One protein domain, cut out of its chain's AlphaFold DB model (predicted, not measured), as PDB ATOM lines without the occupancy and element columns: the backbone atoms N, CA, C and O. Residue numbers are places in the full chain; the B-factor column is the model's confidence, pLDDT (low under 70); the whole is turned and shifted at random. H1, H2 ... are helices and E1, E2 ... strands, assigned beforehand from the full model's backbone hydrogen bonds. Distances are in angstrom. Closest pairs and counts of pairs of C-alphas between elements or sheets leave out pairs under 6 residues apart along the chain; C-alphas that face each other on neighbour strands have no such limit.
ATOM      1  N   CYS A  96      20.435  42.361 -39.839       93.62
ATOM      2  CA  CYS A  96      19.242  42.639 -39.049       93.62
ATOM      3  C   CYS A  96      19.526  42.393 -37.564       93.62
ATOM      4  O   CYS A  96      20.402  41.601 -37.205       93.62
ATOM      5  N   GLN A  97      18.766  43.053 -36.700       95.00
ATOM      6  CA  GLN A  97      18.769  42.827 -35.264       95.00
ATOM      7  C   GLN A  97      17.329  42.709 -34.770       95.00
ATOM      8  O   GLN A  97      16.485  43.538 -35.106       95.00
ATOM      9  N   LYS A  98      17.072  41.722 -33.912       94.69
ATOM     10  CA  LYS A  98      15.816  41.593 -33.173       94.69
ATOM     11  C   LYS A  98      16.127  41.165 -31.749       94.69
ATOM     12  O   LYS A  98      16.776  40.145 -31.532       94.69
ATOM     13  N   ASN A  99      15.661  41.952 -30.782       93.44
ATOM     14  CA  ASN A  99      16.052  41.830 -29.377       93.44
ATOM     15  C   ASN A  99      17.589  41.901 -29.221       93.44
ATOM     16  O   ASN A  99      18.231  42.831 -29.717       93.44
ATOM     17  N   ASP A 100      18.167  40.922 -28.534       94.62
ATOM     18  CA  ASP A 100      19.596  40.732 -28.290       94.62
ATOM     19  C   ASP A 100      20.299  39.892 -29.372       94.62
ATOM     20  O   ASP A 100      21.519  39.718 -29.318       94.62
ATOM     21  N   LEU A 101      19.552  39.392 -30.364       96.75
ATOM     22  CA  LEU A 101      20.075  38.598 -31.471       96.75
ATOM     23  C   LEU A 101      20.349  39.469 -32.693       96.75
ATOM     24  O   LEU A 101      19.514  40.268 -33.128       96.75
ATOM     25  N   LYS A 102      21.520  39.263 -33.288       97.50
ATOM     26  CA  LYS A 102      21.974  39.950 -34.495       97.50
ATOM     27  C   LYS A 102      22.315  38.931 -35.576       97.50
ATOM     28  O   LYS A 102      23.057  37.980 -35.325       97.50
ATOM     29  N   LEU A 103      21.768  39.143 -36.770       96.25
ATOM     30  CA  LEU A 103      22.083  38.391 -37.976       96.25
ATOM     31  C   LEU A 103      23.198  39.105 -38.733       96.25
ATOM     32  O   LEU A 103      23.051  40.265 -39.121       96.25
ATOM     33  N   TYR A 104      24.278  38.384 -38.996       95.31
ATOM     34  CA  TYR A 104      25.429  38.888 -39.726       95.31
ATOM     35  C   TYR A 104      25.630  38.147 -41.035       95.31
ATOM     36  O   TYR A 104      25.370  36.948 -41.130       95.31
ATOM     37  N   ARG A 105      26.165  38.860 -42.022       92.31
ATOM     38  CA  ARG A 105      26.613  38.329 -43.303       92.31
ATOM     39  C   ARG A 105      28.130  38.371 -43.386       92.31
ATOM     40  O   ARG A 105      28.750  39.428 -43.259       92.31
ATOM     41  N   TYR A 106      28.718  37.225 -43.689       90.25
ATOM     42  CA  TYR A 106      30.134  37.061 -43.971       90.25
ATOM     43  C   TYR A 106      30.320  36.705 -45.447       90.25
ATOM     44  O   TYR A 106      29.789  35.708 -45.941       90.25
ATOM     45  N   LYS A 107      31.053  37.554 -46.167       79.75
ATOM     46  CA  LYS A 107      31.473  37.293 -47.547       79.75
ATOM     47  C   LYS A 107      32.812  36.576 -47.508       79.75
ATOM     48  O   LYS A 107      33.840  37.206 -47.278       79.75
ATOM     49  N   GLU A 108      32.776  35.277 -47.745       67.19
ATOM     50  CA  GLU A 108      33.961  34.441 -47.873       67.19
ATOM     51  C   GLU A 108      34.150  34.084 -49.347       67.19
ATOM     52  O   GLU A 108      33.232  33.607 -50.019       67.19
ATOM     53  N   TYR A 109      35.334  34.367 -49.884       50.72
ATOM     54  CA  TYR A 109      35.664  33.975 -51.247       50.72
ATOM     55  C   TYR A 109      35.751  32.443 -51.312       50.72
ATOM     56  O   TYR A 109      36.689  31.861 -50.784       50.72
ATOM     57  N   GLY A 110      34.785  31.799 -51.977       38.50
ATOM     58  CA  GLY A 110      34.855  30.373 -52.327       38.50
ATOM     59  C   GLY A 110      34.017  29.400 -51.487       38.50
ATOM     60  O   GLY A 110      34.022  28.215 -51.803       38.50
ATOM     61  N   THR A 111      33.259  29.847 -50.479       44.59
ATOM     62  CA  THR A 111      32.326  28.977 -49.726       44.59
ATOM     63  C   THR A 111      30.875  29.173 -50.159       44.59
ATOM     64  O   THR A 111      30.425  30.304 -50.356       44.59
ATOM     65  N   TYR A 112      30.132  28.071 -50.280       48.34
ATOM     66  CA  TYR A 112      28.810  28.021 -50.904       48.34
ATOM     67  C   TYR A 112      27.701  27.789 -49.869       48.34
ATOM     68  O   TYR A 112      27.585  26.707 -49.298       48.34
ATOM     69  N   PHE A 113      26.862  28.803 -49.664       47.59
ATOM     70  CA  PHE A 113      25.501  28.632 -49.164       47.59
ATOM     71  C   PHE A 113      24.564  29.298 -50.172       47.59
ATOM     72  O   PHE A 113      24.597  30.516 -50.345       47.59
ATOM     73  N   ASP A 114      23.772  28.492 -50.880       54.78
ATOM     74  CA  ASP A 114      22.808  28.994 -51.856       54.78
ATOM     75  C   ASP A 114      21.508  29.400 -51.160       54.78
ATOM     76  O   ASP A 114      20.629  28.582 -50.888       54.78
ATOM     77  N   CYS A 115      21.410  30.688 -50.843       59.19
ATOM     78  CA  CYS A 115      20.189  31.318 -50.358       59.19
ATOM     79  C   CYS A 115      19.520  32.201 -51.417       59.19
ATOM     80  O   CYS A 115      18.747  33.082 -51.051       59.19
ATOM     81  N   SER A 116      19.810  32.007 -52.709       64.69
ATOM     82  CA  SER A 116      19.378  32.906 -53.798       64.69
ATOM     83  C   SER A 116      17.866  33.168 -53.854       64.69
ATOM     84  O   SER A 116      17.444  34.213 -54.340       64.69
ATOM     85  N   ASN A 117      17.059  32.275 -53.279       66.12
ATOM     86  CA  ASN A 117      15.610  32.426 -53.137       66.12
ATOM     87  C   ASN A 117      15.166  33.445 -52.065       66.12
ATOM     88  O   ASN A 117      13.971  33.697 -51.933       66.12
ATOM     89  N   PHE A 118      16.088  34.018 -51.285       62.22
ATOM     90  CA  PHE A 118      15.786  34.979 -50.225       62.22
ATOM     91  C   PHE A 118      16.356  36.367 -50.539       62.22
ATOM     92  O   PHE A 118      17.523  36.507 -50.898       62.22
ATOM     93  N   SER A 119      15.547  37.411 -50.338       66.19
ATOM     94  CA  SER A 119      15.859  38.807 -50.701       66.19
ATOM     95  C   SER A 119      17.115  39.371 -50.021       66.19
ATOM     96  O   SER A 119      17.811  40.214 -50.590       66.19
ATOM     97  N   PHE A 120      17.440  38.896 -48.814       66.44
ATOM     98  CA  PHE A 120      18.638  39.303 -48.075       66.44
ATOM     99  C   PHE A 120      19.925  38.633 -48.588       66.44
ATOM    100  O   PHE A 120      21.032  39.079 -48.249       66.44
ATOM    101  N   CYS A 121      19.797  37.578 -49.397       63.88
ATOM    102  CA  CYS A 121      20.922  36.812 -49.902       63.88
ATOM    103  C   CYS A 121      21.712  37.615 -50.940       63.88
ATOM    104  O   CYS A 121      21.158  38.143 -51.903       63.88
ATOM    105  N   LYS A 122      23.035  37.704 -50.771       63.09
ATOM    106  CA  LYS A 122      23.930  38.353 -51.744       63.09
ATOM    107  C   LYS A 122      25.121  37.463 -52.090       63.09
ATOM    108  O   LYS A 122      26.199  37.636 -51.526       63.09
ATOM    109  N   GLY A 123      24.942  36.579 -53.071       62.88
ATOM    110  CA  GLY A 123      26.003  35.718 -53.608       62.88
ATOM    111  C   GLY A 123      26.562  34.724 -52.582       62.88
ATOM    112  O   GLY A 123      25.880  34.379 -51.619       62.88
ATOM    113  N   ASN A 124      27.815  34.299 -52.777       66.00
ATOM    114  CA  ASN A 124      28.535  33.351 -51.914       66.00
ATOM    115  C   ASN A 124      28.769  33.943 -50.519       66.00
ATOM    116  O   ASN A 124      29.755  34.642 -50.274       66.00
ATOM    117  N   THR A 125      27.808  33.727 -49.623       78.94
ATOM    118  CA  THR A 125      27.769  34.369 -48.312       78.94
ATOM    119  C   THR A 125      27.298  33.404 -47.247       78.94
ATOM    120  O   THR A 125      26.300  32.711 -47.414       78.94
ATOM    121  N   ARG A 126      28.017  33.392 -46.131       88.19
ATOM    122  CA  ARG A 126      27.627  32.675 -44.921       88.19
ATOM    123  C   ARG A 126      26.913  33.654 -44.005       88.19
ATOM    124  O   ARG A 126      27.269  34.836 -43.963       88.19
ATOM    125  N   TYR A 127      25.903  33.180 -43.289       92.12
ATOM    126  CA  TYR A 127      25.155  34.014 -42.358       92.12
ATOM    127  C   TYR A 127      25.194  33.397 -40.977       92.12
ATOM    128  O   TYR A 127      25.021  32.192 -40.819       92.12
ATOM    129  N   PHE A 128      25.390  34.239 -39.978       94.88
ATOM    130  CA  PHE A 128      25.581  33.806 -38.608       94.88
ATOM    131  C   PHE A 128      24.710  34.635 -37.680       94.88
ATOM    132  O   PHE A 128      24.607  35.852 -37.832       94.88
ATOM    133  N   VAL A 129      24.111  33.979 -36.698       96.81
ATOM    134  CA  VAL A 129      23.377  34.626 -35.618       96.81
ATOM    135  C   VAL A 129      24.258  34.641 -34.378       96.81
ATOM    136  O   VAL A 129      24.766  33.597 -33.963       96.81
ATOM    137  N   TYR A 130      24.400  35.818 -33.773       97.56
ATOM    138  CA  TYR A 130      25.077  35.997 -32.490       97.56
ATOM    139  C   TYR A 130      24.164  36.671 -31.471       97.56
ATOM    140  O   TYR A 130      23.311  37.486 -31.830       97.56
ATOM    141  N   ARG A 131      24.421  36.381 -30.194       96.38
ATOM    142  CA  ARG A 131      23.978  37.171 -29.043       96.38
ATOM    143  C   ARG A 131      25.207  37.816 -28.415       96.38
ATOM    144  O   ARG A 131      26.028  37.133 -27.812       96.38
ATOM    145  N   GLY A 132      25.377  39.127 -28.568       93.44
ATOM    146  CA  GLY A 132      26.649  39.757 -28.200       93.44
ATOM    147  C   GLY A 132      27.807  39.117 -28.981       93.44
ATOM    148  O   GLY A 132      27.807  39.175 -30.210       93.44
ATOM    149  N   ASP A 133      28.763  38.498 -28.286       92.81
ATOM    150  CA  ASP A 133      29.873  37.739 -28.892       92.81
ATOM    151  C   ASP A 133      29.666  36.211 -28.860       92.81
ATOM    152  O   ASP A 133      30.503  35.458 -29.361       92.81
ATOM    153  N   GLU A 134      28.540  35.742 -28.316       95.31
ATOM    154  CA  GLU A 134      28.160  34.330 -28.296       95.31
ATOM    155  C   GLU A 134      27.624  33.907 -29.668       95.31
ATOM    156  O   GLU A 134      26.646  34.472 -30.170       95.31
ATOM    157  N   PHE A 135      28.256  32.902 -30.274       96.56
ATOM    158  CA  PHE A 135      27.752  32.266 -31.486       96.56
ATOM    159  C   PHE A 135      26.520  31.416 -31.168       96.56
ATOM    160  O   PHE A 135      26.577  30.535 -30.312       96.56
ATOM    161  N   ILE A 136      25.422  31.656 -31.886       96.50
ATOM    162  CA  ILE A 136      24.165  30.929 -31.693       96.50
ATOM    163  C   ILE A 136      23.983  29.876 -32.781       96.50
ATOM    164  O   ILE A 136      23.800  28.696 -32.479       96.50
ATOM    165  N   VAL A 137      23.991  30.293 -34.052       95.44
ATOM    166  CA  VAL A 137      23.747  29.385 -35.177       95.44
ATOM    167  C   VAL A 137      24.229  29.971 -36.505       95.44
ATOM    168  O   VAL A 137      24.159  31.177 -36.730       95.44
ATOM    169  N   GLU A 138      24.702  29.108 -37.401       93.38
ATOM    170  CA  GLU A 138      24.939  29.430 -38.812       93.38
ATOM    171  C   GLU A 138      23.679  29.093 -39.622       93.38
ATOM    172  O   GLU A 138      23.040  28.063 -39.383       93.38
ATOM    173  N   LEU A 139      23.295  29.953 -40.566       91.75
ATOM    174  CA  LEU A 139      22.170  29.655 -41.449       91.75
ATOM    175  C   LEU A 139      22.528  28.491 -42.368       91.75
ATOM    176  O   LEU A 139      23.577  28.466 -43.007       91.75
ATOM    177  N   THR A 140      21.596  27.559 -42.473       88.25
ATOM    178  CA  THR A 140      21.644  26.402 -43.354       88.25
ATOM    179  C   THR A 140      20.290  26.230 -44.036       88.25
ATOM    180  O   THR A 140      19.292  26.843 -43.647       88.25
ATOM    181  N   ALA A 141      20.208  25.342 -45.029       85.38
ATOM    182  CA  ALA A 141      18.951  25.061 -45.725       85.38
ATOM    183  C   ALA A 141      17.839  24.574 -44.772       85.38
ATOM    184  O   ALA A 141      16.659  24.795 -45.026       85.38
ATOM    185  N   GLN A 142      18.212  23.941 -43.657       88.62
ATOM    186  CA  GLN A 142      17.281  23.374 -42.683       88.62
ATOM    187  C   GLN A 142      16.681  24.424 -41.739       88.62
ATOM    188  O   GLN A 142      15.560  24.241 -41.272       88.62
ATOM    189  N   ASN A 143      17.408  25.500 -41.427       92.12
ATOM    190  CA  ASN A 143      16.980  26.482 -40.423       92.12
ATOM    191  C   ASN A 143      16.622  27.857 -41.012       92.12
ATOM    192  O   ASN A 143      15.997  28.660 -40.315       92.12
ATOM    193  N   VAL A 144      16.960  28.117 -42.283       89.94
ATOM    194  CA  VAL A 144      16.814  29.436 -42.914       89.94
ATOM    195  C   VAL A 144      15.390  29.975 -42.809       89.94
ATOM    196  O   VAL A 144      15.211  31.095 -42.355       89.94
ATOM    197  N   GLN A 145      14.361  29.172 -43.101       90.00
ATOM    198  CA  GLN A 145      12.967  29.633 -43.035       90.00
ATOM    199  C   GLN A 145      12.557  30.089 -41.628       90.00
ATOM    200  O   GLN A 145      11.884  31.109 -41.474       90.00
ATOM    201  N   THR A 146      12.972  29.352 -40.595       94.31
ATOM    202  CA  THR A 146      12.688  29.703 -39.199       94.31
ATOM    203  C   THR A 146      13.405  30.988 -38.804       94.31
ATOM    204  O   THR A 146      12.813  31.844 -38.148       94.31
ATOM    205  N   ILE A 147      14.659  31.151 -39.231       93.19
ATOM    206  CA  ILE A 147      15.460  32.340 -38.932       93.19
ATOM    207  C   ILE A 147      14.901  33.569 -39.657       93.19
ATOM    208  O   ILE A 147      14.716  34.603 -39.019       93.19
ATOM    209  N   CYS A 148      14.555  33.458 -40.942       91.06
ATOM    210  CA  CYS A 148      13.928  34.546 -41.696       91.06
ATOM    211  C   CYS A 148      12.615  34.980 -41.049       91.06
ATOM    212  O   CYS A 148      12.422  36.162 -40.788       91.06
ATOM    213  N   ARG A 149      11.756  34.022 -40.673       93.19
ATOM    214  CA  ARG A 149      10.507  34.322 -39.960       93.19
ATOM    215  C   ARG A 149      10.758  35.041 -38.636       93.19
ATOM    216  O   ARG A 149      10.014  35.954 -38.296       93.19
ATOM    217  N   PHE A 150      11.780  34.635 -37.883       94.44
ATOM    218  CA  PHE A 150      12.127  35.298 -36.629       94.44
ATOM    219  C   PHE A 150      12.546  36.754 -36.862       94.44
ATOM    220  O   PHE A 150      12.013  37.635 -36.190       94.44
ATOM    221  N   PHE A 151      13.451  37.005 -37.811       93.38
ATOM    222  CA  PHE A 151      13.965  38.343 -38.128       93.38
ATOM    223  C   PHE A 151      13.058  39.178 -39.043       93.38
ATOM    224  O   PHE A 151      13.413  40.320 -39.321       93.38
ATOM    225  N   GLU A 152      11.914  38.637 -39.470       92.19
ATOM    226  CA  GLU A 152      10.968  39.288 -40.390       92.19
ATOM    227  C   GLU A 152      11.621  39.663 -41.738       92.19
ATOM    228  O   GLU A 152      11.421  40.758 -42.261       92.19
ATOM    229  N   LEU A 153      12.424  38.734 -42.276       85.88
ATOM    230  CA  LEU A 153      13.156  38.837 -43.549       85.88
ATOM    231  C   LEU A 153      12.503  38.048 -44.688       85.88
ATOM    232  O   LEU A 153      11.906  36.981 -44.404       85.88
TER     233      LEU A 153
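What this domain is: This is residues 96 to 153 of the 153 residues of an uncharacterized protein of Bacteroidetes bacterium (UniProt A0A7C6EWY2). One strongly twisted sheet of four strands has the short helix H1 over one face, and the other face is bare. A long loop, residues 108 to 124, joins E2 and E3 beyond one end of the sheet and swings to the helix's side. The printed part has 58 residues, in the order E1, E2, E3, E4, H1, with the antiparallel sheet in that strand order; the class is mixed, helices and strands. It is compact, with a radius of gyration of the C-alphas of 10.9 A and spans of 30 by 22 by 18 A.

How they stand to each other: Start at E1, residues 96 to 98, an edge strand; it forms a hairpin with E2, residues 101 to 107, where N 98 and O 101 are 2.9 A apart, within hydrogen-bond range. E2 and E3, residues 125 to 131, are a hairpin too, with N 104 and O 128 at 2.8 A. E3 and the edge strand E4, residues 134 to 138, make the third, with N 129 and O 137 at 2.8 A. The four strands form a meander, each the antiparallel neighbour of the one before. The sheet is only just strongly twisted, its C-alphas up to 4.3 A off the best plane. H1, residues 144 to 151, is on the sheet at a height of 9.7 A, over E2 and E3, slantwise to the strands at 42 degrees to E2 on the local plane. Its closest C-alphas to E1 are those of Phe 151 and Lys 98, 6.2 A apart. In H1 every O i to N i+4 pair is within hydrogen-bond range.

Where its parts are: Find C-alpha 96 at (19.242, 42.639, -39.049), where E1 begins, 6.9 A long. E2 covers 19.7 A, E3 19.8 A from C-alpha 125 at (27.769, 34.369, -48.312), and E4 12.0 A. H1 runs 10.5 A to C-alpha 151 at (13.965, 38.343, -38.128).

The domain as a whole: The C-alphas farthest apart, of Asn 99 and Gly 110, are 31.8 A apart. The printed part has no cut. The link from E2 to E3 is long, 17 residues; the other links are tight. Look at residues 108 to 124 for pLDDT under 70; the mean of the printed part is 82.5.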